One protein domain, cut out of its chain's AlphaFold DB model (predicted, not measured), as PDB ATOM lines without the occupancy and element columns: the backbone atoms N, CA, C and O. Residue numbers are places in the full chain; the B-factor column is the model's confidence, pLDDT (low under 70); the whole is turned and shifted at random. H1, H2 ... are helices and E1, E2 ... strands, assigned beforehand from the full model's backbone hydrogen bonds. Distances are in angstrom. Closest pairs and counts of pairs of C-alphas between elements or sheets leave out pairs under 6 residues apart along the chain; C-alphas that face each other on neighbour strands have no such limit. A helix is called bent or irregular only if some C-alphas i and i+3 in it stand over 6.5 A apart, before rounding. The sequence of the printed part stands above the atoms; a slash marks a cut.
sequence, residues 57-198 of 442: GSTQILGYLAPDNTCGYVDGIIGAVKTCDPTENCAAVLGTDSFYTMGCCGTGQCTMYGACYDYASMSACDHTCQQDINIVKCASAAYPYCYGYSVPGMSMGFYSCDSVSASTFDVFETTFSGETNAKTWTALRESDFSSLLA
ATOM      1  N   GLY A  57     -41.156 -50.462 -41.453       52.25
ATOM      2  CA  GLY A  57     -39.695 -50.647 -41.287       52.25
ATOM      3  C   GLY A  57     -39.044 -51.964 -41.754       52.25
ATOM      4  O   GLY A  57     -37.827 -52.045 -41.871       52.25
ATOM      5  N   SER A  58     -39.819 -52.980 -42.143       53.38
ATOM      6  CA  SER A  58     -39.294 -54.139 -42.883       53.38
ATOM      7  C   SER A  58     -38.793 -53.779 -44.300       53.38
ATOM      8  O   SER A  58     -37.933 -54.469 -44.852       53.38
ATOM      9  N   THR A  59     -39.287 -52.695 -44.915       56.81
ATOM     10  CA  THR A  59     -38.913 -52.313 -46.291       56.81
ATOM     11  C   THR A  59     -37.660 -51.441 -46.386       56.81
ATOM     12  O   THR A  59     -36.959 -51.539 -47.399       56.81
ATOM     13  N   GLN A  60     -37.337 -50.646 -45.360       70.38
ATOM     14  CA  GLN A  60     -36.130 -49.814 -45.342       70.38
ATOM     15  C   GLN A  60     -34.873 -50.688 -45.223       70.38
ATOM     16  O   GLN A  60     -34.798 -51.587 -44.385       70.38
ATOM     17  N   ILE A  61     -33.874 -50.405 -46.061       76.56
ATOM     18  CA  ILE A  61     -32.529 -50.962 -45.906       76.56
ATOM     19  C   ILE A  61     -31.793 -50.073 -44.893       76.56
ATOM     20  O   ILE A  61     -31.685 -48.866 -45.092       76.56
ATOM     21  N   LEU A  62     -31.337 -50.667 -43.790       80.50
ATOM     22  CA  LEU A  62     -30.565 -50.014 -42.727       80.50
ATOM     23  C   LEU A  62     -29.054 -50.082 -42.969       80.50
ATOM     24  O   LEU A  62     -28.292 -49.380 -42.314       80.50
ATOM     25  N   GLY A  63     -28.605 -50.933 -43.888       84.50
ATOM     26  CA  GLY A  63     -27.196 -51.079 -44.220       84.50
ATOM     27  C   GLY A  63     -26.918 -52.277 -45.116       84.50
ATOM     28  O   GLY A  63     -27.823 -52.833 -45.736       84.50
ATOM     29  N   TYR A  64     -25.663 -52.696 -45.133       85.88
ATOM     30  CA  TYR A  64     -25.159 -53.848 -45.863       85.88
ATOM     31  C   TYR A  64     -24.176 -54.637 -44.988       85.88
ATOM     32  O   TYR A  64     -23.468 -54.048 -44.174       85.88
ATOM     33  N   LEU A  65     -24.108 -55.954 -45.183       88.06
ATOM     34  CA  LEU A  65     -23.182 -56.867 -44.507       88.06
ATOM     35  C   LEU A  65     -22.354 -57.647 -45.535       88.06
ATOM     36  O   LEU A  65     -22.905 -58.221 -46.480       88.06
ATOM     37  N   ALA A  66     -21.040 -57.684 -45.343       89.44
ATOM     38  CA  ALA A  66     -20.111 -58.482 -46.130       89.44
ATOM     39  C   ALA A  66     -20.329 -59.987 -45.876       89.44
ATOM     40  O   ALA A  66     -20.684 -60.375 -44.760       89.44
ATOM     41  N   PRO A  67     -20.087 -60.868 -46.865       86.62
ATOM     42  CA  PRO A  67     -20.225 -62.314 -46.680       86.62
ATOM     43  C   PRO A  67     -19.117 -62.936 -45.808       86.62
ATOM     44  O   PRO A  67     -19.286 -64.053 -45.322       86.62
ATOM     45  N   ASP A  68     -18.005 -62.228 -45.587       89.88
ATOM     46  CA  ASP A  68     -16.910 -62.620 -44.694       89.88
ATOM     47  C   ASP A  68     -16.305 -61.396 -43.971       89.88
ATOM     48  O   ASP A  68     -16.847 -60.290 -44.038       89.88
ATOM     49  N   ASN A  69     -15.189 -61.585 -43.259       91.88
ATOM     50  CA  ASN A  69     -14.505 -60.527 -42.510       91.88
ATOM     51  C   ASN A  69     -13.680 -59.562 -43.391       91.88
ATOM     52  O   ASN A  69     -12.935 -58.745 -42.854       91.88
ATOM     53  N   THR A  70     -13.766 -59.640 -44.725       91.81
ATOM     54  CA  THR A  70     -13.089 -58.707 -45.642       91.81
ATOM     55  C   THR A  70     -13.975 -57.504 -45.925       91.81
ATOM     56  O   THR A  70     -15.042 -57.645 -46.520       91.81
ATOM     57  N   CYS A  71     -13.514 -56.310 -45.560       89.94
ATOM     58  CA  CYS A  71     -14.314 -55.095 -45.707       89.94
ATOM     59  C   CYS A  71     -14.134 -54.445 -47.082       89.94
ATOM     60  O   CYS A  71     -15.002 -53.699 -47.520       89.94
ATOM     61  N   GLY A  72     -13.009 -54.711 -47.747       90.62
ATOM     62  CA  GLY A  72     -12.637 -54.078 -49.008       90.62
ATOM     63  C   GLY A  72     -11.153 -53.729 -49.061       90.62
ATOM     64  O   GLY A  72     -10.344 -54.243 -48.279       90.62
ATOM     65  N   TYR A  73     -10.809 -52.856 -50.002       92.12
ATOM     66  CA  TYR A  73      -9.456 -52.613 -50.481       92.12
ATOM     67  C   TYR A  73      -9.224 -51.117 -50.707       92.12
ATOM     68  O   TYR A  73     -10.005 -50.462 -51.402       92.12
ATOM     69  N   VAL A  74      -8.130 -50.578 -50.164       91.56
ATOM     70  CA  VAL A  74      -7.706 -49.198 -50.459       91.56
ATOM     71  C   VAL A  74      -7.320 -49.105 -51.939       91.56
ATOM     72  O   VAL A  74      -6.635 -49.990 -52.458       91.56
ATOM     73  N   ASP A  75      -7.836 -48.088 -52.628       90.88
ATOM     74  CA  ASP A  75      -7.741 -47.846 -54.075       90.88
ATOM     75  C   ASP A  75      -8.088 -49.063 -54.965       90.88
ATOM     76  O   ASP A  75      -7.614 -49.190 -56.096       90.88
ATOM     77  N   GLY A  76      -8.890 -50.010 -54.456       89.69
ATOM     78  CA  GLY A  76      -9.194 -51.264 -55.156       89.69
ATOM     79  C   GLY A  76      -7.976 -52.183 -55.347       89.69
ATOM     80  O   GLY A  76      -7.952 -53.001 -56.273       89.69
ATOM     81  N   ILE A  77      -6.939 -52.057 -54.510       90.81
ATOM     82  CA  ILE A  77      -5.693 -52.828 -54.597       90.81
ATOM     83  C   ILE A  77      -5.769 -54.060 -53.685       90.81
ATOM     84  O   ILE A  77      -5.788 -53.940 -52.463       90.81
ATOM     85  N   ILE A  78      -5.699 -55.265 -54.265       90.00
ATOM     86  CA  ILE A  78      -5.802 -56.551 -53.537       90.00
ATOM     87  C   ILE A  78      -4.836 -56.690 -52.338       90.00
ATOM     88  O   ILE A  78      -5.146 -57.372 -51.363       90.00
ATOM     89  N   GLY A  79      -3.666 -56.045 -52.397       89.81
ATOM     90  CA  GLY A  79      -2.666 -56.044 -51.321       89.81
ATOM     91  C   GLY A  79      -2.933 -55.053 -50.180       89.81
ATOM     92  O   GLY A  79      -2.300 -55.172 -49.136       89.81
ATOM     93  N   ALA A  80      -3.857 -54.106 -50.357       89.56
ATOM     94  CA  ALA A  80      -4.228 -53.075 -49.384       89.56
ATOM     95  C   ALA A  80      -5.599 -53.378 -48.748       89.56
ATOM     96  O   ALA A  80      -6.479 -52.524 -48.655       89.56
ATOM     97  N   VAL A  81      -5.799 -54.639 -48.360       91.44
ATOM     98  CA  VAL A  81      -7.053 -55.128 -47.778       91.44
ATOM     99  C   VAL A  81      -7.258 -54.614 -46.347       91.44
ATOM    100  O   VAL A  81      -6.316 -54.576 -45.552       91.44
ATOM    101  N   LYS A  82      -8.498 -54.263 -45.989       90.88
ATOM    102  CA  LYS A  82      -8.924 -54.041 -44.595       90.88
ATOM    103  C   LYS A  82      -9.915 -55.132 -44.183       90.88
ATOM    104  O   LYS A  82     -10.793 -55.513 -44.961       90.88
ATOM    105  N   THR A  83      -9.767 -55.644 -42.964       92.44
ATOM    106  CA  THR A  83     -10.539 -56.781 -42.441       92.44
ATOM    107  C   THR A  83     -10.979 -56.546 -41.001       92.44
ATOM    108  O   THR A  83     -10.216 -55.977 -40.220       92.44
ATOM    109  N   CYS A  84     -12.149 -57.063 -40.639       92.06
ATOM    110  CA  CYS A  84     -12.553 -57.262 -39.247       92.06
ATOM    111  C   CYS A  84     -11.841 -58.473 -38.623       92.06
ATOM    112  O   CYS A  84     -11.151 -59.228 -39.323       92.06
ATOM    113  N   ASP A  85     -12.030 -58.687 -37.319       90.69
ATOM    114  CA  ASP A  85     -11.568 -59.911 -36.662       90.69
ATOM    115  C   ASP A  85     -12.193 -61.167 -37.314       90.69
ATOM    116  O   ASP A  85     -13.298 -61.097 -37.856       90.69
ATOM    117  N   PRO A  86     -11.539 -62.348 -37.282       89.94
ATOM    118  CA  PRO A  86     -12.011 -63.544 -38.001       89.94
ATOM    119  C   PRO A  86     -13.367 -64.111 -37.544       89.94
ATOM    120  O   PRO A  86     -13.863 -65.063 -38.144       89.94
ATOM    121  N   THR A  87     -13.936 -63.571 -36.466       88.50
ATOM    122  CA  THR A  87     -15.252 -63.907 -35.899       88.50
ATOM    123  C   THR A  87     -16.318 -62.844 -36.179       88.50
ATOM    124  O   THR A  87     -17.410 -62.925 -35.623       88.50
ATOM    125  N   GLU A  88     -16.012 -61.834 -36.996       91.06
ATOM    126  CA  GLU A  88     -16.886 -60.696 -37.280       91.06
ATOM    127  C   GLU A  88     -17.011 -60.454 -38.788       91.06
ATOM    128  O   GLU A  88     -16.053 -60.595 -39.547       91.06
ATOM    129  N   ASN A  89     -18.192 -60.033 -39.231       90.75
ATOM    130  CA  ASN A  89     -18.444 -59.640 -40.615       90.75
ATOM    131  C   ASN A  89     -18.431 -58.113 -40.730       90.75
ATOM    132  O   ASN A  89     -18.952 -57.407 -39.863       90.75
ATOM    133  N   CYS A  90     -17.868 -57.587 -41.819       91.50
ATOM    134  CA  CYS A  90     -17.867 -56.144 -42.053       91.50
ATOM    135  C   CYS A  90     -19.280 -55.648 -42.366       91.50
ATOM    136  O   CYS A  90     -19.985 -56.251 -43.176       91.50
ATOM    137  N   ALA A  91     -19.682 -54.528 -41.776       89.25
ATOM    138  CA  ALA A  91     -20.975 -53.899 -42.010       89.25
ATOM    139  C   ALA A  91     -20.813 -52.435 -42.429       89.25
ATOM    140  O   ALA A  91     -19.867 -51.763 -42.025       89.25
ATOM    141  N   ALA A  92     -21.768 -51.943 -43.214       86.81
ATOM    142  CA  ALA A  92     -21.900 -50.543 -43.604       86.81
ATOM    143  C   ALA A  92     -23.337 -50.093 -43.315       86.81
ATOM    144  O   ALA A  92     -24.266 -50.633 -43.911       86.81
ATOM    145  N   VAL A  93     -23.555 -49.142 -42.405       83.75
ATOM    146  CA  VAL A  93     -24.907 -48.663 -42.046       83.75
ATOM    147  C   VAL A  93     -25.283 -47.407 -42.829       83.75
ATOM    148  O   VAL A  93     -24.474 -46.497 -42.982       83.75
ATOM    149  N   LEU A  94     -26.535 -47.374 -43.292       78.00
ATOM    150  CA  LEU A  94     -27.194 -46.266 -43.981       78.00
ATOM    151  C   LEU A  94     -27.841 -45.313 -42.966       78.00
ATOM    152  O   LEU A  94     -28.915 -45.591 -42.426       78.00
ATOM    153  N   GLY A  95     -27.228 -44.154 -42.748       66.00
ATOM    154  CA  GLY A  95     -27.892 -43.001 -42.143       66.00
ATOM    155  C   GLY A  95     -28.952 -42.413 -43.082       66.00
ATOM    156  O   GLY A  95     -28.854 -42.524 -44.303       66.00
ATOM    157  N   THR A  96     -29.967 -41.750 -42.519       57.53
ATOM    158  CA  THR A  96     -31.119 -41.228 -43.287       57.53
ATOM    159  C   THR A  96     -30.756 -40.171 -44.329       57.53
ATOM    160  O   THR A  96     -31.526 -39.954 -45.263       57.53
ATOM    161  N   ASP A  97     -29.591 -39.541 -44.169       53.91
ATOM    162  CA  ASP A  97     -29.183 -38.333 -44.886       53.91
ATOM    163  C   ASP A  97     -27.894 -38.578 -45.712       53.91
ATOM    164  O   ASP A  97     -27.086 -37.674 -45.903       53.91
ATOM    165  N   SER A  98     -27.688 -39.819 -46.180       54.22
ATOM    166  CA  SER A  98     -26.510 -40.315 -46.934       54.22
ATOM    167  C   SER A  98     -25.225 -40.570 -46.128       54.22
ATOM    168  O   SER A  98     -24.222 -41.005 -46.697       54.22
ATOM    169  N   PHE A  99     -25.243 -40.371 -44.807       52.97
ATOM    170  CA  PHE A  99     -24.141 -40.764 -43.925       52.97
ATOM    171  C   PHE A  99     -23.954 -42.284 -43.926       52.97
ATOM    172  O   PHE A  99     -24.784 -42.999 -43.370       52.97
ATOM    173  N   TYR A 100     -22.848 -42.776 -44.479       73.25
ATOM    174  CA  TYR A 100     -22.425 -44.155 -44.261       73.25
ATOM    175  C   TYR A 100     -21.312 -44.204 -43.220       73.25
ATOM    176  O   TYR A 100     -20.382 -43.403 -43.253       73.25
ATOM    177  N   THR A 101     -21.390 -45.176 -42.319       83.50
ATOM    178  CA  THR A 101     -20.267 -45.585 -41.470       83.50
ATOM    179  C   THR A 101     -20.034 -47.075 -41.665       83.50
ATOM    180  O   THR A 101     -20.995 -47.826 -41.864       83.50
ATOM    181  N   MET A 102     -18.770 -47.492 -41.650       86.88
ATOM    182  CA  MET A 102     -18.384 -48.897 -41.732       86.88
ATOM    183  C   MET A 102     -17.779 -49.371 -40.418       86.88
ATOM    184  O   MET A 102     -17.221 -48.592 -39.645       86.88
ATOM    185  N   GLY A 103     -17.902 -50.668 -40.176       90.12
ATOM    186  CA  GLY A 103     -17.547 -51.272 -38.910       90.12
ATOM    187  C   GLY A 103     -17.572 -52.789 -38.954       90.12
ATOM    188  O   GLY A 103     -17.748 -53.396 -40.012       90.12
ATOM    189  N   CYS A 104     -17.425 -53.388 -37.781       91.56
ATOM    190  CA  CYS A 104     -17.390 -54.832 -37.594       91.56
ATOM    191  C   CYS A 104     -18.576 -55.289 -36.746       91.56
ATOM    192  O   CYS A 104     -18.854 -54.711 -35.695       91.56
ATOM    193  N   CYS A 105     -19.294 -56.305 -37.223       89.44
ATOM    194  CA  CYS A 105     -20.417 -56.923 -36.528       89.44
ATOM    195  C   CYS A 105     -20.078 -58.373 -36.178       89.44
ATOM    196  O   CYS A 105     -19.940 -59.221 -37.064       89.44
ATOM    197  N   GLY A 106     -19.975 -58.648 -34.883       84.81
ATOM    198  CA  GLY A 106     -19.923 -59.995 -34.329       84.81
ATOM    199  C   GLY A 106     -21.305 -60.478 -33.885       84.81
ATOM    200  O   GLY A 106     -22.345 -59.925 -34.245       84.81
ATOM    201  N   THR A 107     -21.325 -61.505 -33.040       75.75
ATOM    202  CA  THR A 107     -22.547 -61.979 -32.375       75.75
ATOM    203  C   THR A 107     -23.072 -60.929 -31.397       75.75
ATOM    204  O   THR A 107     -22.375 -60.585 -30.439       75.75
ATOM    205  N   GLY A 108     -24.301 -60.441 -31.572       70.25
ATOM    206  CA  GLY A 108     -24.920 -59.569 -30.567       70.25
ATOM    207  C   GLY A 108     -24.446 -58.111 -30.547       70.25
ATOM    208  O   GLY A 108     -25.014 -57.336 -29.783       70.25
ATOM    209  N   GLN A 109     -23.432 -57.720 -31.330       80.62
ATOM    210  CA  GLN A 109     -22.840 -56.373 -31.299       80.62
ATOM    211  C   GLN A 109     -22.296 -55.936 -32.665       80.62
ATOM    212  O   GLN A 109     -21.740 -56.741 -33.408       80.62
ATOM    213  N   CYS A 110     -22.394 -54.634 -32.943       85.31
ATOM    214  CA  CYS A 110     -21.761 -53.972 -34.082       85.31
ATOM    215  C   CYS A 110     -20.985 -52.743 -33.599       85.31
ATOM    216  O   CYS A 110     -21.547 -51.887 -32.916       85.31
ATOM    217  N   THR A 111     -19.722 -52.638 -33.997       88.56
ATOM    218  CA  THR A 111     -18.820 -51.528 -33.671       88.56
ATOM    219  C   THR A 111     -18.587 -50.693 -34.923       88.56
ATOM    220  O   THR A 111     -18.002 -51.203 -35.876       88.56
ATOM    221  N   MET A 112     -19.038 -49.434 -34.952       88.06
ATOM    222  CA  MET A 112     -19.030 -48.597 -36.163       88.06
ATOM    223  C   MET A 112     -18.012 -47.461 -36.067       88.06
ATOM    224  O   MET A 112     -18.091 -46.624 -35.174       88.06
ATOM    225  N   TYR A 113     -17.071 -47.390 -37.006       88.62
ATOM    226  CA  TYR A 113     -15.877 -46.546 -36.902       88.62
ATOM    227  C   TYR A 113     -16.113 -45.120 -37.413       88.62
ATOM    228  O   TYR A 113     -15.571 -44.702 -38.438       88.62
ATOM    229  N   GLY A 114     -16.947 -44.374 -36.681       85.44
ATOM    230  CA  GLY A 114     -17.332 -42.990 -36.992       85.44
ATOM    231  C   GLY A 114     -16.355 -41.908 -36.506       85.44
ATOM    232  O   GLY A 114     -16.458 -40.766 -36.949       85.44
ATOM    233  N   ALA A 115     -15.411 -42.242 -35.622       87.88
ATOM    234  CA  ALA A 115     -14.349 -41.343 -35.156       87.88
ATOM    235  C   ALA A 115     -13.080 -42.128 -34.775       87.88
ATOM    236  O   ALA A 115     -13.096 -43.360 -34.717       87.88
ATOM    237  N   CYS A 116     -11.960 -41.433 -34.554       91.94
ATOM    238  CA  CYS A 116     -10.646 -42.070 -34.448       91.94
ATOM    239  C   CYS A 116      -9.571 -41.165 -33.801       91.94
ATOM    240  O   CYS A 116      -9.694 -39.943 -33.843       91.94
ATOM    241  N   TYR A 117      -8.542 -41.772 -33.191       93.25
ATOM    242  CA  TYR A 117      -7.412 -41.118 -32.508       93.25
ATOM    243  C   TYR A 117      -6.057 -41.733 -32.916       93.25
ATOM    244  O   TYR A 117      -5.863 -42.948 -32.822       93.25
ATOM    245  N   ASP A 118      -5.089 -40.884 -33.285       94.25
ATOM    246  CA  ASP A 118      -3.676 -41.248 -33.485       94.25
ATOM    247  C   ASP A 118      -3.012 -41.726 -32.188       94.25
ATOM    248  O   ASP A 118      -3.304 -41.199 -31.110       94.25
ATOM    249  N   TYR A 119      -1.988 -42.578 -32.297       93.62
ATOM    250  CA  TYR A 119      -1.110 -42.988 -31.192       93.62
ATOM    251  C   TYR A 119      -0.594 -41.791 -30.379       93.62
ATOM    252  O   TYR A 119      -0.616 -41.795 -29.150       93.62
ATOM    253  N   ALA A 120      -0.157 -40.732 -31.072       93.00
ATOM    254  CA  ALA A 120       0.360 -39.511 -30.454       93.00
ATOM    255  C   ALA A 120      -0.716 -38.694 -29.712       93.00
ATOM    256  O   ALA A 120      -0.385 -37.913 -28.822       93.00
ATOM    257  N   SER A 121      -1.993 -38.886 -30.060       91.94
ATOM    258  CA  SER A 121      -3.150 -38.209 -29.462       91.94
ATOM    259  C   SER A 121      -3.827 -39.011 -28.343       91.94
ATOM    260  O   SER A 121      -4.687 -38.478 -27.648       91.94
ATOM    261  N   MET A 122      -3.423 -40.268 -28.110       90.62
ATOM    262  CA  MET A 122      -4.031 -41.152 -27.102       90.62
ATOM    263  C   MET A 122      -3.993 -40.595 -25.669       90.62
ATOM    264  O   MET A 122      -4.820 -40.980 -24.848       90.62
ATOM    265  N   SER A 123      -3.088 -39.663 -25.359       90.88
ATOM    266  CA  SER A 123      -3.054 -38.939 -24.078       90.88
ATOM    267  C   SER A 123      -4.206 -37.940 -23.889       90.88
ATOM    268  O   SER A 123      -4.476 -37.542 -22.759       90.88
ATOM    269  N   ALA A 124      -4.889 -37.552 -24.970       90.94
ATOM    270  CA  ALA A 124      -6.106 -36.739 -24.968       90.94
ATOM    271  C   ALA A 124      -7.397 -37.580 -25.073       90.94
ATOM    272  O   ALA A 124      -8.487 -37.030 -24.942       90.94
ATOM    273  N   CYS A 125      -7.290 -38.901 -25.276       93.44
ATOM    274  CA  CYS A 125      -8.427 -39.818 -25.217       93.44
ATOM    275  C   CYS A 125      -8.817 -40.038 -23.746       93.44
ATOM    276  O   CYS A 125      -8.182 -40.808 -23.018       93.44
ATOM    277  N   ASP A 126      -9.842 -39.313 -23.298       93.50
ATOM    278  CA  ASP A 126     -10.373 -39.371 -21.935       93.50
ATOM    279  C   ASP A 126     -11.046 -40.724 -21.617       93.50
ATOM    280  O   ASP A 126     -11.117 -41.626 -22.451       93.50
ATOM    281  N   HIS A 127     -11.576 -40.879 -20.401       92.69
ATOM    282  CA  HIS A 127     -12.265 -42.111 -20.003       92.69
ATOM    283  C   HIS A 127     -13.520 -42.398 -20.855       92.69
ATOM    284  O   HIS A 127     -13.843 -43.562 -21.092       92.69
ATOM    285  N   THR A 128     -14.202 -41.360 -21.356       92.62
ATOM    286  CA  THR A 128     -15.331 -41.488 -22.292       92.62
ATOM    287  C   THR A 128     -14.851 -42.048 -23.629       92.62
ATOM    288  O   THR A 128     -15.327 -43.094 -24.065       92.62
ATOM    289  N   CYS A 129     -13.837 -41.414 -24.229       92.19
ATOM    290  CA  CYS A 129     -13.186 -41.874 -25.450       92.19
ATOM    291  C   CYS A 129     -12.697 -43.321 -25.321       92.19
ATOM    292  O   CYS A 129     -12.979 -44.139 -26.192       92.19
ATOM    293  N   GLN A 130     -12.020 -43.673 -24.224       90.38
ATOM    294  CA  GLN A 130     -11.488 -45.020 -24.005       90.38
ATOM    295  C   GLN A 130     -12.589 -46.091 -23.995       90.38
ATOM    296  O   GLN A 130     -12.380 -47.153 -24.585       90.38
ATOM    297  N   GLN A 131     -13.759 -45.805 -23.412       91.62
ATOM    298  CA  GLN A 131     -14.883 -46.746 -23.349       91.62
ATOM    299  C   GLN A 131     -15.764 -46.785 -24.608       91.62
ATOM    300  O   GLN A 131     -16.374 -47.823 -24.859       91.62
ATOM    301  N   ASP A 132     -15.823 -45.727 -25.424       91.12
ATOM    302  CA  ASP A 132     -16.619 -45.752 -26.659       91.12
ATOM    303  C   ASP A 132     -15.965 -46.636 -27.733       91.12
ATOM    304  O   ASP A 132     -14.929 -46.296 -28.308       91.12
ATOM    305  N   ILE A 133     -16.575 -47.787 -28.014       86.38
ATOM    306  CA  ILE A 133     -16.104 -48.751 -29.017       86.38
ATOM    307  C   ILE A 133     -16.112 -48.179 -30.445       86.38
ATOM    308  O   ILE A 133     -15.302 -48.592 -31.268       86.38
ATOM    309  N   ASN A 134     -16.962 -47.186 -30.728       89.12
ATOM    310  CA  ASN A 134     -17.125 -46.571 -32.052       89.12
ATOM    311  C   ASN A 134     -15.979 -45.606 -32.416       89.12
ATOM    312  O   ASN A 134     -15.918 -45.085 -33.534       89.12
ATOM    313  N   ILE A 135     -15.059 -45.376 -31.473       90.56
ATOM    314  CA  ILE A 135     -13.854 -44.567 -31.650       90.56
ATOM    315  C   ILE A 135     -12.644 -45.490 -31.817       90.56
ATOM    316  O   ILE A 135     -12.211 -46.153 -30.870       90.56
ATOM    317  N   VAL A 136     -12.057 -45.493 -33.015       92.38
ATOM    318  CA  VAL A 136     -10.830 -46.241 -33.324       92.38
ATOM    319  C   VAL A 136      -9.648 -45.645 -32.558       92.38
ATOM    320  O   VAL A 136      -9.393 -44.444 -32.627       92.38
ATOM    321  N   LYS A 137      -8.893 -46.480 -31.839       93.69
ATOM    322  CA  LYS A 137      -7.722 -46.059 -31.051       93.69
ATOM    323  C   LYS A 137      -6.460 -46.688 -31.616       93.69
ATOM    324  O   LYS A 137      -6.232 -47.884 -31.429       93.69
ATOM    325  N   CYS A 138      -5.617 -45.897 -32.271       94.06
ATOM    326  CA  CYS A 138      -4.409 -46.399 -32.922       94.06
ATOM    327  C   CYS A 138      -3.262 -46.590 -31.925       94.06
ATOM    328  O   CYS A 138      -2.244 -45.914 -31.960       94.06
ATOM    329  N   ALA A 139      -3.434 -47.553 -31.017       92.19
ATOM    330  CA  ALA A 139      -2.509 -47.880 -29.931       92.19
ATOM    331  C   ALA A 139      -1.320 -48.780 -30.350       92.19
ATOM    332  O   ALA A 139      -0.587 -49.273 -29.494       92.19
ATOM    333  N   SER A 140      -1.108 -49.006 -31.652       90.88
ATOM    334  CA  SER A 140      -0.001 -49.816 -32.178       90.88
ATOM    335  C   SER A 140       1.082 -48.943 -32.801       90.88
ATOM    336  O   SER A 140       0.808 -48.170 -33.711       90.88
ATOM    337  N   ALA A 141       2.341 -49.137 -32.405       90.75
ATOM    338  CA  ALA A 141       3.476 -48.452 -33.029       90.75
ATOM    339  C   ALA A 141       3.735 -48.871 -34.496       90.75
ATOM    340  O   ALA A 141       4.498 -48.201 -35.186       90.75
ATOM    341  N   ALA A 142       3.121 -49.963 -34.973       92.31
ATOM    342  CA  ALA A 142       3.183 -50.384 -36.379       92.31
ATOM    343  C   ALA A 142       2.104 -49.719 -37.255       92.31
ATOM    344  O   ALA A 142       2.307 -49.561 -38.456       92.31
ATOM    345  N   TYR A 143       0.988 -49.310 -36.643       92.50
ATOM    346  CA  TYR A 143      -0.109 -48.587 -37.290       92.50
ATOM    347  C   TYR A 143      -0.524 -47.402 -36.397       92.50
ATOM    348  O   TYR A 143      -1.583 -47.455 -35.764       92.50
ATOM    349  N   PRO A 144       0.350 -46.390 -36.229       95.25
ATOM    350  CA  PRO A 144       0.160 -45.348 -35.227       95.25
ATOM    351  C   PRO A 144      -0.768 -44.221 -35.693       95.25
ATOM    352  O   PRO A 144      -1.131 -43.378 -34.871       95.25
ATOM    353  N   TYR A 145      -1.117 -44.172 -36.981       93.44
ATOM    354  CA  TYR A 145      -1.855 -43.063 -37.568       93.44
ATOM    355  C   TYR A 145      -3.336 -43.371 -37.722       93.44
ATOM    356  O   TYR A 145      -3.730 -44.468 -38.119       93.44
ATOM    357  N   CYS A 146      -4.143 -42.364 -37.426       92.88
ATOM    358  CA  CYS A 146      -5.572 -42.353 -37.646       92.88
ATOM    359  C   CYS A 146      -5.871 -41.986 -39.104       92.88
ATOM    360  O   CYS A 146      -5.557 -40.877 -39.535       92.88
ATOM    361  N   TYR A 147      -6.470 -42.903 -39.866       91.31
ATOM    362  CA  TYR A 147      -6.691 -42.719 -41.302       91.31
ATOM    363  C   TYR A 147      -8.174 -42.813 -41.671       91.31
ATOM    364  O   TYR A 147      -8.892 -43.678 -41.163       91.31
ATOM    365  N   GLY A 148      -8.629 -41.919 -42.550       90.31
ATOM    366  CA  GLY A 148     -10.000 -41.878 -43.063       90.31
ATOM    367  C   GLY A 148     -10.105 -42.489 -44.460       90.31
ATOM    368  O   GLY A 148      -9.247 -42.262 -45.308       90.31
ATOM    369  N   TYR A 149     -11.174 -43.240 -44.715       89.81
ATOM    370  CA  TYR A 149     -11.404 -43.963 -45.968       89.81
ATOM    371  C   TYR A 149     -12.756 -43.579 -46.561       89.81
ATOM    372  O   TYR A 149     -13.788 -43.708 -45.901       89.81
ATOM    373  N   SER A 150     -12.755 -43.075 -47.795       89.25
ATOM    374  CA  SER A 150     -13.957 -42.657 -48.520       89.25
ATOM    375  C   SER A 150     -14.405 -43.745 -49.489       89.25
ATOM    376  O   SER A 150     -13.593 -44.304 -50.219       89.25
ATOM    377  N   VAL A 151     -15.700 -44.054 -49.514       85.06
ATOM    378  CA  VAL A 151     -16.252 -45.085 -50.406       85.06
ATOM    379  C   VAL A 151     -17.047 -44.403 -51.522       85.06
ATOM    380  O   VAL A 151     -17.840 -43.502 -51.224       85.06
ATOM    381  N   PRO A 152     -16.869 -44.779 -52.803       84.00
ATOM    382  CA  PRO A 152     -17.580 -44.147 -53.910       84.00
ATOM    383  C   PRO A 152     -19.104 -44.160 -53.731       84.00
ATOM    384  O   PRO A 152     -19.704 -45.166 -53.361       84.00
ATOM    385  N   GLY A 153     -19.743 -43.015 -53.989       73.88
ATOM    386  CA  GLY A 153     -21.190 -42.839 -53.808       73.88
ATOM    387  C   GLY A 153     -21.655 -42.655 -52.355       73.88
ATOM    388  O   GLY A 153     -22.848 -42.451 -52.134       73.88
ATOM    389  N   MET A 154     -20.750 -42.679 -51.372       70.31
ATOM    390  CA  MET A 154     -21.064 -42.526 -49.946       70.31
ATOM    391  C   MET A 154     -20.612 -41.140 -49.458       70.31
ATOM    392  O   MET A 154     -19.471 -40.746 -49.686       70.31
ATOM    393  N   SER A 155     -21.483 -40.361 -48.796       66.00
ATOM    394  CA  SER A 155     -21.151 -38.973 -48.402       66.00
ATOM    395  C   SER A 155     -20.402 -38.855 -47.069       66.00
ATOM    396  O   SER A 155     -20.191 -37.748 -46.574       66.00
ATOM    397  N   MET A 156     -20.031 -39.983 -46.469       65.50
ATOM    398  CA  MET A 156     -19.196 -40.070 -45.277       65.50
ATOM    399  C   MET A 156     -18.323 -41.325 -45.377       65.50
ATOM    400  O   MET A 156     -18.721 -42.318 -45.988       65.50
ATOM    401  N   GLY A 157     -17.116 -41.233 -44.824       77.75
ATOM    402  CA  GLY A 157     -16.161 -42.332 -44.745       77.75
ATOM    403  C   GLY A 157     -16.160 -43.029 -43.386       77.75
ATOM    404  O   GLY A 157     -16.891 -42.650 -42.472       77.75
ATOM    405  N   PHE A 158     -15.280 -44.013 -43.244       87.12
ATOM    406  CA  PHE A 158     -14.975 -44.672 -41.973       87.12
ATOM    407  C   PHE A 158     -13.500 -44.481 -41.613       87.12
ATOM    408  O   PHE A 158     -12.693 -44.101 -42.463       87.12
ATOM    409  N   TYR A 159     -13.142 -44.769 -40.364       90.19
ATOM    410  CA  TYR A 159     -11.757 -44.690 -39.905       90.19
ATOM    411  C   TYR A 159     -11.132 -46.067 -39.675       90.19
ATOM    412  O   TYR A 159     -11.797 -47.022 -39.280       90.19
ATOM    413  N   SER A 160      -9.822 -46.163 -39.886       91.44
ATOM    414  CA  SER A 160      -9.009 -47.313 -39.490       91.44
ATOM    415  C   SER A 160      -7.568 -46.869 -39.235       91.44
ATOM    416  O   SER A 160      -7.155 -45.797 -39.677       91.44
ATOM    417  N   CYS A 161      -6.791 -47.685 -38.531       92.25
ATOM    418  CA  CYS A 161      -5.389 -47.371 -38.274       92.25
ATOM    419  C   CYS A 161      -4.507 -47.718 -39.475       92.25
ATOM    420  O   CYS A 161      -4.729 -48.728 -40.153       92.25
ATOM    421  N   ASP A 162      -3.479 -46.903 -39.708       91.62
ATOM    422  CA  ASP A 162      -2.451 -47.186 -40.704       91.62
ATOM    423  C   ASP A 162      -1.031 -46.803 -40.255       91.62
ATOM    424  O   ASP A 162      -0.788 -46.132 -39.250       91.62
ATOM    425  N   SER A 163      -0.079 -47.317 -41.023       91.00
ATOM    426  CA  SER A 163       1.361 -47.093 -40.990       91.00
ATOM    427  C   SER A 163       1.785 -45.764 -41.627       91.00
ATOM    428  O   SER A 163       2.895 -45.294 -41.377       91.00
ATOM    429  N   VAL A 164       0.901 -45.146 -42.419       87.50
ATOM    430  CA  VAL A 164       1.111 -43.868 -43.116       87.50
ATOM    431  C   VAL A 164       0.127 -42.817 -42.597       87.50
ATOM    432  O   VAL A 164      -1.013 -43.142 -42.280       87.50
ATOM    433  N   SER A 165       0.548 -41.555 -42.528       85.69
ATOM    434  CA  SER A 165      -0.340 -40.418 -42.269       85.69
ATOM    435  C   SER A 165      -0.663 -39.651 -43.551       85.69
ATOM    436  O   SER A 165       0.223 -39.344 -44.348       85.69
ATOM    437  N   ALA A 166      -1.930 -39.274 -43.705       79.75
ATOM    438  CA  ALA A 166      -2.383 -38.278 -44.668       79.75
ATOM    439  C   ALA A 166      -3.520 -37.448 -44.059       79.75
ATOM    440  O   ALA A 166      -4.156 -37.848 -43.087       79.75
ATOM    441  N   SER A 167      -3.772 -36.277 -44.640       74.25
ATOM    442  CA  SER A 167      -4.890 -35.393 -44.279       74.25
ATOM    443  C   SER A 167      -6.069 -35.491 -45.258       74.25
ATOM    444  O   SER A 167      -6.945 -34.628 -45.266       74.25
ATOM    445  N   THR A 168      -6.048 -36.485 -46.141       83.19
ATOM    446  CA  THR A 168      -7.045 -36.753 -47.181       83.19
ATOM    447  C   THR A 168      -7.590 -38.158 -46.995       83.19
ATOM    448  O   THR A 168      -6.882 -39.033 -46.509       83.19
ATOM    449  N   PHE A 169      -8.845 -38.363 -47.382       87.06
ATOM    450  CA  PHE A 169      -9.435 -39.695 -47.419       87.06
ATOM    451  C   PHE A 169      -9.037 -40.356 -48.738       87.06
ATOM    452  O   PHE A 169      -9.277 -39.769 -49.796       87.06
ATOM    453  N   ASP A 170      -8.472 -41.560 -48.680       90.25
ATOM    454  CA  ASP A 170      -8.253 -42.372 -49.882       90.25
ATOM    455  C   ASP A 170      -9.564 -43.022 -50.336       90.25
ATOM    456  O   ASP A 170     -10.577 -42.996 -49.619       90.25
ATOM    457  N   VAL A 171      -9.563 -43.605 -51.535       90.25
ATOM    458  CA  VAL A 171     -10.704 -44.380 -52.022       90.25
ATOM    459  C   VAL A 171     -10.656 -45.770 -51.396       90.25
ATOM    460  O   VAL A 171      -9.600 -46.384 -51.264       90.25
ATOM    461  N   PHE A 172     -11.810 -46.287 -51.001       90.88
ATOM    462  CA  PHE A 172     -11.957 -47.634 -50.479       90.88
ATOM    463  C   PHE A 172     -13.081 -48.350 -51.215       90.88
ATOM    464  O   PHE A 172     -14.236 -47.929 -51.180       90.88
ATOM    465  N   GLU A 173     -12.722 -49.436 -51.889       89.81
ATOM    466  CA  GLU A 173     -13.617 -50.216 -52.734       89.81
ATOM    467  C   GLU A 173     -13.970 -51.537 -52.051       89.81
ATOM    468  O   GLU A 173     -13.115 -52.203 -51.467       89.81
ATOM    469  N   THR A 174     -15.220 -51.979 -52.169       86.69
ATOM    470  CA  THR A 174     -15.652 -53.297 -51.663       86.69
ATOM    471  C   THR A 174     -15.178 -54.468 -52.535       86.69
ATOM    472  O   THR A 174     -15.395 -55.626 -52.175       86.69
ATOM    473  N   THR A 175     -14.520 -54.171 -53.659       87.88
ATOM    474  CA  THR A 175     -13.937 -55.112 -54.628       87.88
ATOM    475  C   THR A 175     -12.536 -54.648 -55.048       87.88
ATOM    476  O   THR A 175     -12.124 -53.539 -54.706       87.88
ATOM    477  N   PHE A 176     -11.776 -55.475 -55.772       89.81
ATOM    478  CA  PHE A 176     -10.442 -55.105 -56.272       89.81
ATOM    479  C   PHE A 176     -10.295 -55.209 -57.799       89.81
ATOM    480  O   PHE A 176     -11.015 -55.933 -58.488       89.81
ATOM    481  N   SER A 177      -9.312 -54.495 -58.351       87.81
ATOM    482  CA  SER A 177      -9.054 -54.475 -59.794       87.81
ATOM    483  C   SER A 177      -8.663 -55.862 -60.324       87.81
ATOM    484  O   SER A 177      -7.648 -56.437 -59.925       87.81
ATOM    485  N   GLY A 178      -9.483 -56.404 -61.229       84.69
ATOM    486  CA  GLY A 178      -9.339 -57.764 -61.761       84.69
ATOM    487  C   GLY A 178     -10.070 -58.857 -60.970       84.69
ATOM    488  O   GLY A 178      -9.907 -60.036 -61.287       84.69
ATOM    489  N   GLU A 179     -10.883 -58.508 -59.968       85.88
ATOM    490  CA  GLU A 179     -11.728 -59.467 -59.253       85.88
ATOM    491  C   GLU A 179     -12.799 -60.072 -60.178       85.88
ATOM    492  O   GLU A 179     -13.616 -59.375 -60.775       85.88
ATOM    493  N   THR A 180     -12.801 -61.401 -60.304       81.50
ATOM    494  CA  THR A 180     -13.714 -62.139 -61.203       81.50
ATOM    495  C   THR A 180     -14.961 -62.687 -60.510       81.50
ATOM    496  O   THR A 180     -15.856 -63.198 -61.179       81.50
ATOM    497  N   ASN A 181     -15.013 -62.618 -59.178       77.12
ATOM    498  CA  ASN A 181     -16.068 -63.182 -58.334       77.12
ATOM    499  C   ASN A 181     -16.412 -62.193 -57.206       77.12
ATOM    500  O   ASN A 181     -16.319 -62.537 -56.031       77.12
ATOM    501  N   ALA A 182     -16.754 -60.958 -57.591       70.06
ATOM    502  CA  ALA A 182     -17.051 -59.855 -56.678       70.06
ATOM    503  C   ALA A 182     -18.019 -60.265 -55.555       70.06
ATOM    504  O   ALA A 182     -19.106 -60.794 -55.811       70.06
ATOM    505  N   LYS A 183     -17.625 -60.007 -54.306       79.19
ATOM    506  CA  LYS A 183     -18.400 -60.366 -53.112       79.19
ATOM    507  C   LYS A 183     -19.700 -59.560 -53.023       79.19
ATOM    508  O   LYS A 183     -19.677 -58.366 -52.737       79.19
ATOM    509  N   THR A 184     -20.847 -60.215 -53.192       82.38
ATOM    510  CA  THR A 184     -22.155 -59.572 -52.992       82.38
ATOM    511  C   THR A 184     -22.398 -59.281 -51.511       82.38
ATOM    512  O   THR A 184     -22.514 -60.202 -50.702       82.38
ATOM    513  N   TRP A 185     -22.532 -58.002 -51.160       85.81
ATOM    514  CA  TRP A 185     -22.964 -57.585 -49.827       85.81
ATOM    515  C   TRP A 185     -24.478 -57.781 -49.662       85.81
ATOM    516  O   TRP A 185     -25.263 -57.483 -50.563       85.81
ATOM    517  N   THR A 186     -24.901 -58.270 -48.497       86.50
ATOM    518  CA  THR A 186     -26.314 -58.531 -48.189       86.50
ATOM    519  C   THR A 186     -26.952 -57.301 -47.557       86.50
ATOM    520  O   THR A 186     -26.445 -56.789 -46.564       86.50
ATOM    521  N   ALA A 187     -28.067 -56.825 -48.113       83.88
ATOM    522  CA  ALA A 187     -28.816 -55.690 -47.571       83.88
ATOM    523  C   ALA A 187     -29.454 -56.035 -46.212       83.88
ATOM    524  O   ALA A 187     -30.208 -57.000 -46.118       83.88
ATOM    525  N   LEU A 188     -29.182 -55.223 -45.190       78.81
ATOM    526  CA  LEU A 188     -29.701 -55.361 -43.828       78.81
ATOM    527  C   LEU A 188     -31.011 -54.594 -43.647       78.81
ATOM    528  O   LEU A 188     -31.100 -53.420 -44.007       78.81
ATOM    529  N   ARG A 189     -32.005 -55.224 -43.022       80.69
ATOM    530  CA  ARG A 189     -33.298 -54.631 -42.639       80.69
ATOM    531  C   ARG A 189     -33.476 -54.653 -41.121       80.69
ATOM    532  O   ARG A 189     -32.718 -55.295 -40.398       80.69
ATOM    533  N   GLU A 190     -34.506 -53.974 -40.623       69.75
ATOM    534  CA  GLU A 190     -34.790 -53.858 -39.181       69.75
ATOM    535  C   GLU A 190     -35.136 -55.217 -38.522       69.75
ATOM    536  O   GLU A 190     -34.789 -55.471 -37.365       69.75
ATOM    537  N   SER A 191     -35.714 -56.144 -39.296       64.94
ATOM    538  CA  SER A 191     -35.862 -57.564 -38.934       64.94
ATOM    539  C   SER A 191     -34.522 -58.275 -38.747       64.94
ATOM    540  O   SER A 191     -34.343 -59.065 -37.821       64.94
ATOM    541  N   ASP A 192     -33.577 -57.984 -39.633       67.25
ATOM    542  CA  ASP A 192     -32.351 -58.756 -39.802       67.25
ATOM    543  C   ASP A 192     -31.336 -58.339 -38.738       67.25
ATOM    544  O   ASP A 192     -30.657 -59.190 -38.166       67.25
ATOM    545  N   PHE A 193     -31.331 -57.052 -38.372       61.22
ATOM    546  CA  PHE A 193     -30.601 -56.518 -37.222       61.22
ATOM    547  C   PHE A 193     -30.948 -57.284 -35.938       61.22
ATOM    548  O   PHE A 193     -30.058 -57.757 -35.238       61.22
ATOM    549  N   SER A 194     -32.240 -57.514 -35.676       57.12
ATOM    550  CA  SER A 194     -32.687 -58.316 -34.525       57.12
ATOM    551  C   SER A 194     -32.203 -59.772 -34.590       57.12
ATOM    552  O   SER A 194     -31.968 -60.381 -33.550       57.12
ATOM    553  N   SER A 195     -32.024 -60.332 -35.793       56.91
ATOM    554  CA  SER A 195     -31.502 -61.692 -35.973       56.91
ATOM    555  C   SER A 195     -29.980 -61.783 -35.810       56.91
ATOM    556  O   SER A 195     -29.509 -62.731 -35.191       56.91
ATOM    557  N   LEU A 196     -29.214 -60.786 -36.265       57.38
ATOM    558  CA  LEU A 196     -27.760 -60.685 -36.049       57.38
ATOM    559  C   LEU A 196     -27.420 -60.426 -34.576       57.38
ATOM    560  O   LEU A 196     -26.433 -60.942 -34.055       57.38
ATOM    561  N   LEU A 197     -28.285 -59.691 -33.871       54.09
ATOM    562  CA  LEU A 197     -28.183 -59.518 -32.425       54.09
ATOM    563  C   LEU A 197     -28.479 -60.811 -31.632       54.09
ATOM    564  O   LEU A 197     -28.160 -60.878 -30.447       54.09
ATOM    565  N   ALA A 198     -29.084 -61.827 -32.261       50.03
ATOM    566  CA  ALA A 198     -29.585 -63.038 -31.603       50.03
ATOM    567  C   ALA A 198     -29.021 -64.365 -32.152       50.03
ATOM    568  O   ALA A 198     -29.385 -65.423 -31.639       50.03
TER     569      ALA A 198
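Overview. This is residues 57 to 198 of the 442 residues of an uncharacterized protein of Verruconis gallopava (UniProt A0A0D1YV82). Two curled, strongly twisted sheets of five strands stand partly face to face as a sandwich, their strands crossed at 83 degrees: the antiparallel sheet E6 E5 E4 E1 E12 and the mixed sheet E3 E2 E11 E9 E10. Near E9 and E10, the small parallel pair E7 and E8 with the short helices H1 and H2 makes one end of the domain, and helix H3 lies beside E1 toward the opposite end. The printed part has 142 residues with three named helices and twelve named strands, in the order E1 to E7, H1, H2, E8 to E12, H3; the class is mixed. It is compact, with a radius of gyration of the C-alphas of 15.3 A, and rounded, spanning 43 by 39 by 30 A.

Arrangement. From E1, residues 61 to 65, a tight link leads to E2, residues 70 to 74, in the other sheet. E2 and E3, residues 81 to 83, form a hairpin, with N 71 and O 82 2.9 A apart. E4, residues 89 to 94, is antiparallel to E1, with N 64 and O 92 2.8 A apart. E4, E5, residues 100 to 106, and E6, residues 109 to 112, make a meander, each strand the antiparallel neighbour of the one before; N 91 and O 103 are 2.9 A apart, N 111 and O 104 2.8 A. E6 runs on into E7, residues 115 to 117, at 74 degrees. E7, H1, residues 119 to 124, H2, residues 127 to 131, and E8, residues 135 to 137, form a strand-helix-strand unit, two parallel strands with helices between, with a right-handed crossover; N 136 and O 115 are 2.9 A apart. E9, residues 145 to 150, and E10, residues 158 to 162, form a hairpin, with N 147 and O 160 3.0 A apart. E11, residues 170 to 173, is parallel to E9, with N 172 and O 150 2.8 A apart, and antiparallel to E2, with N 73 and O 173 2.8 A apart. E12, residues 186 to 189, is antiparallel to E1, with N 62 and O 188 2.8 A apart. H3, residues 190 to 196, is on that sheet at a height of 4.7 A, over none of its strands. Between the sheets, the closest C-alphas of E2 and E4, those of Cys 71 and Cys 90, are 5.2 A apart. H1 only grazes the sheet of E9, with residues 119 to 121; H2 is on neither five-stranded sheet. The O i to N i+4 pair of H2 is within hydrogen-bond range, as are 2 of 3 in H3 and 0 of 2 in H1, where 2 of 3 O i to N i+3 pairs are.

Along the chain. E1 begins at C-alpha 61 (-32.529, -50.962, -45.906). E5 is 18.9 A long, E4 and E9 16.3 A each, and E10 12.8 A. H1 is irregular: C-alphas 120 and 123 are 7.3 A apart. H3, 10.3 A long, ends at C-alpha 196 (-27.760, -60.685, -36.049).

Size, cuts and confidence. The C-alphas farthest apart, those of His 127 and Thr 180, are 45.8 A apart. The printed part has no cut, and E11 to E12 is a long link of 12 residues. The pLDDT is under 70 at residues 57 to 59, 95 to 99, 155 to 156 and 190 to 198.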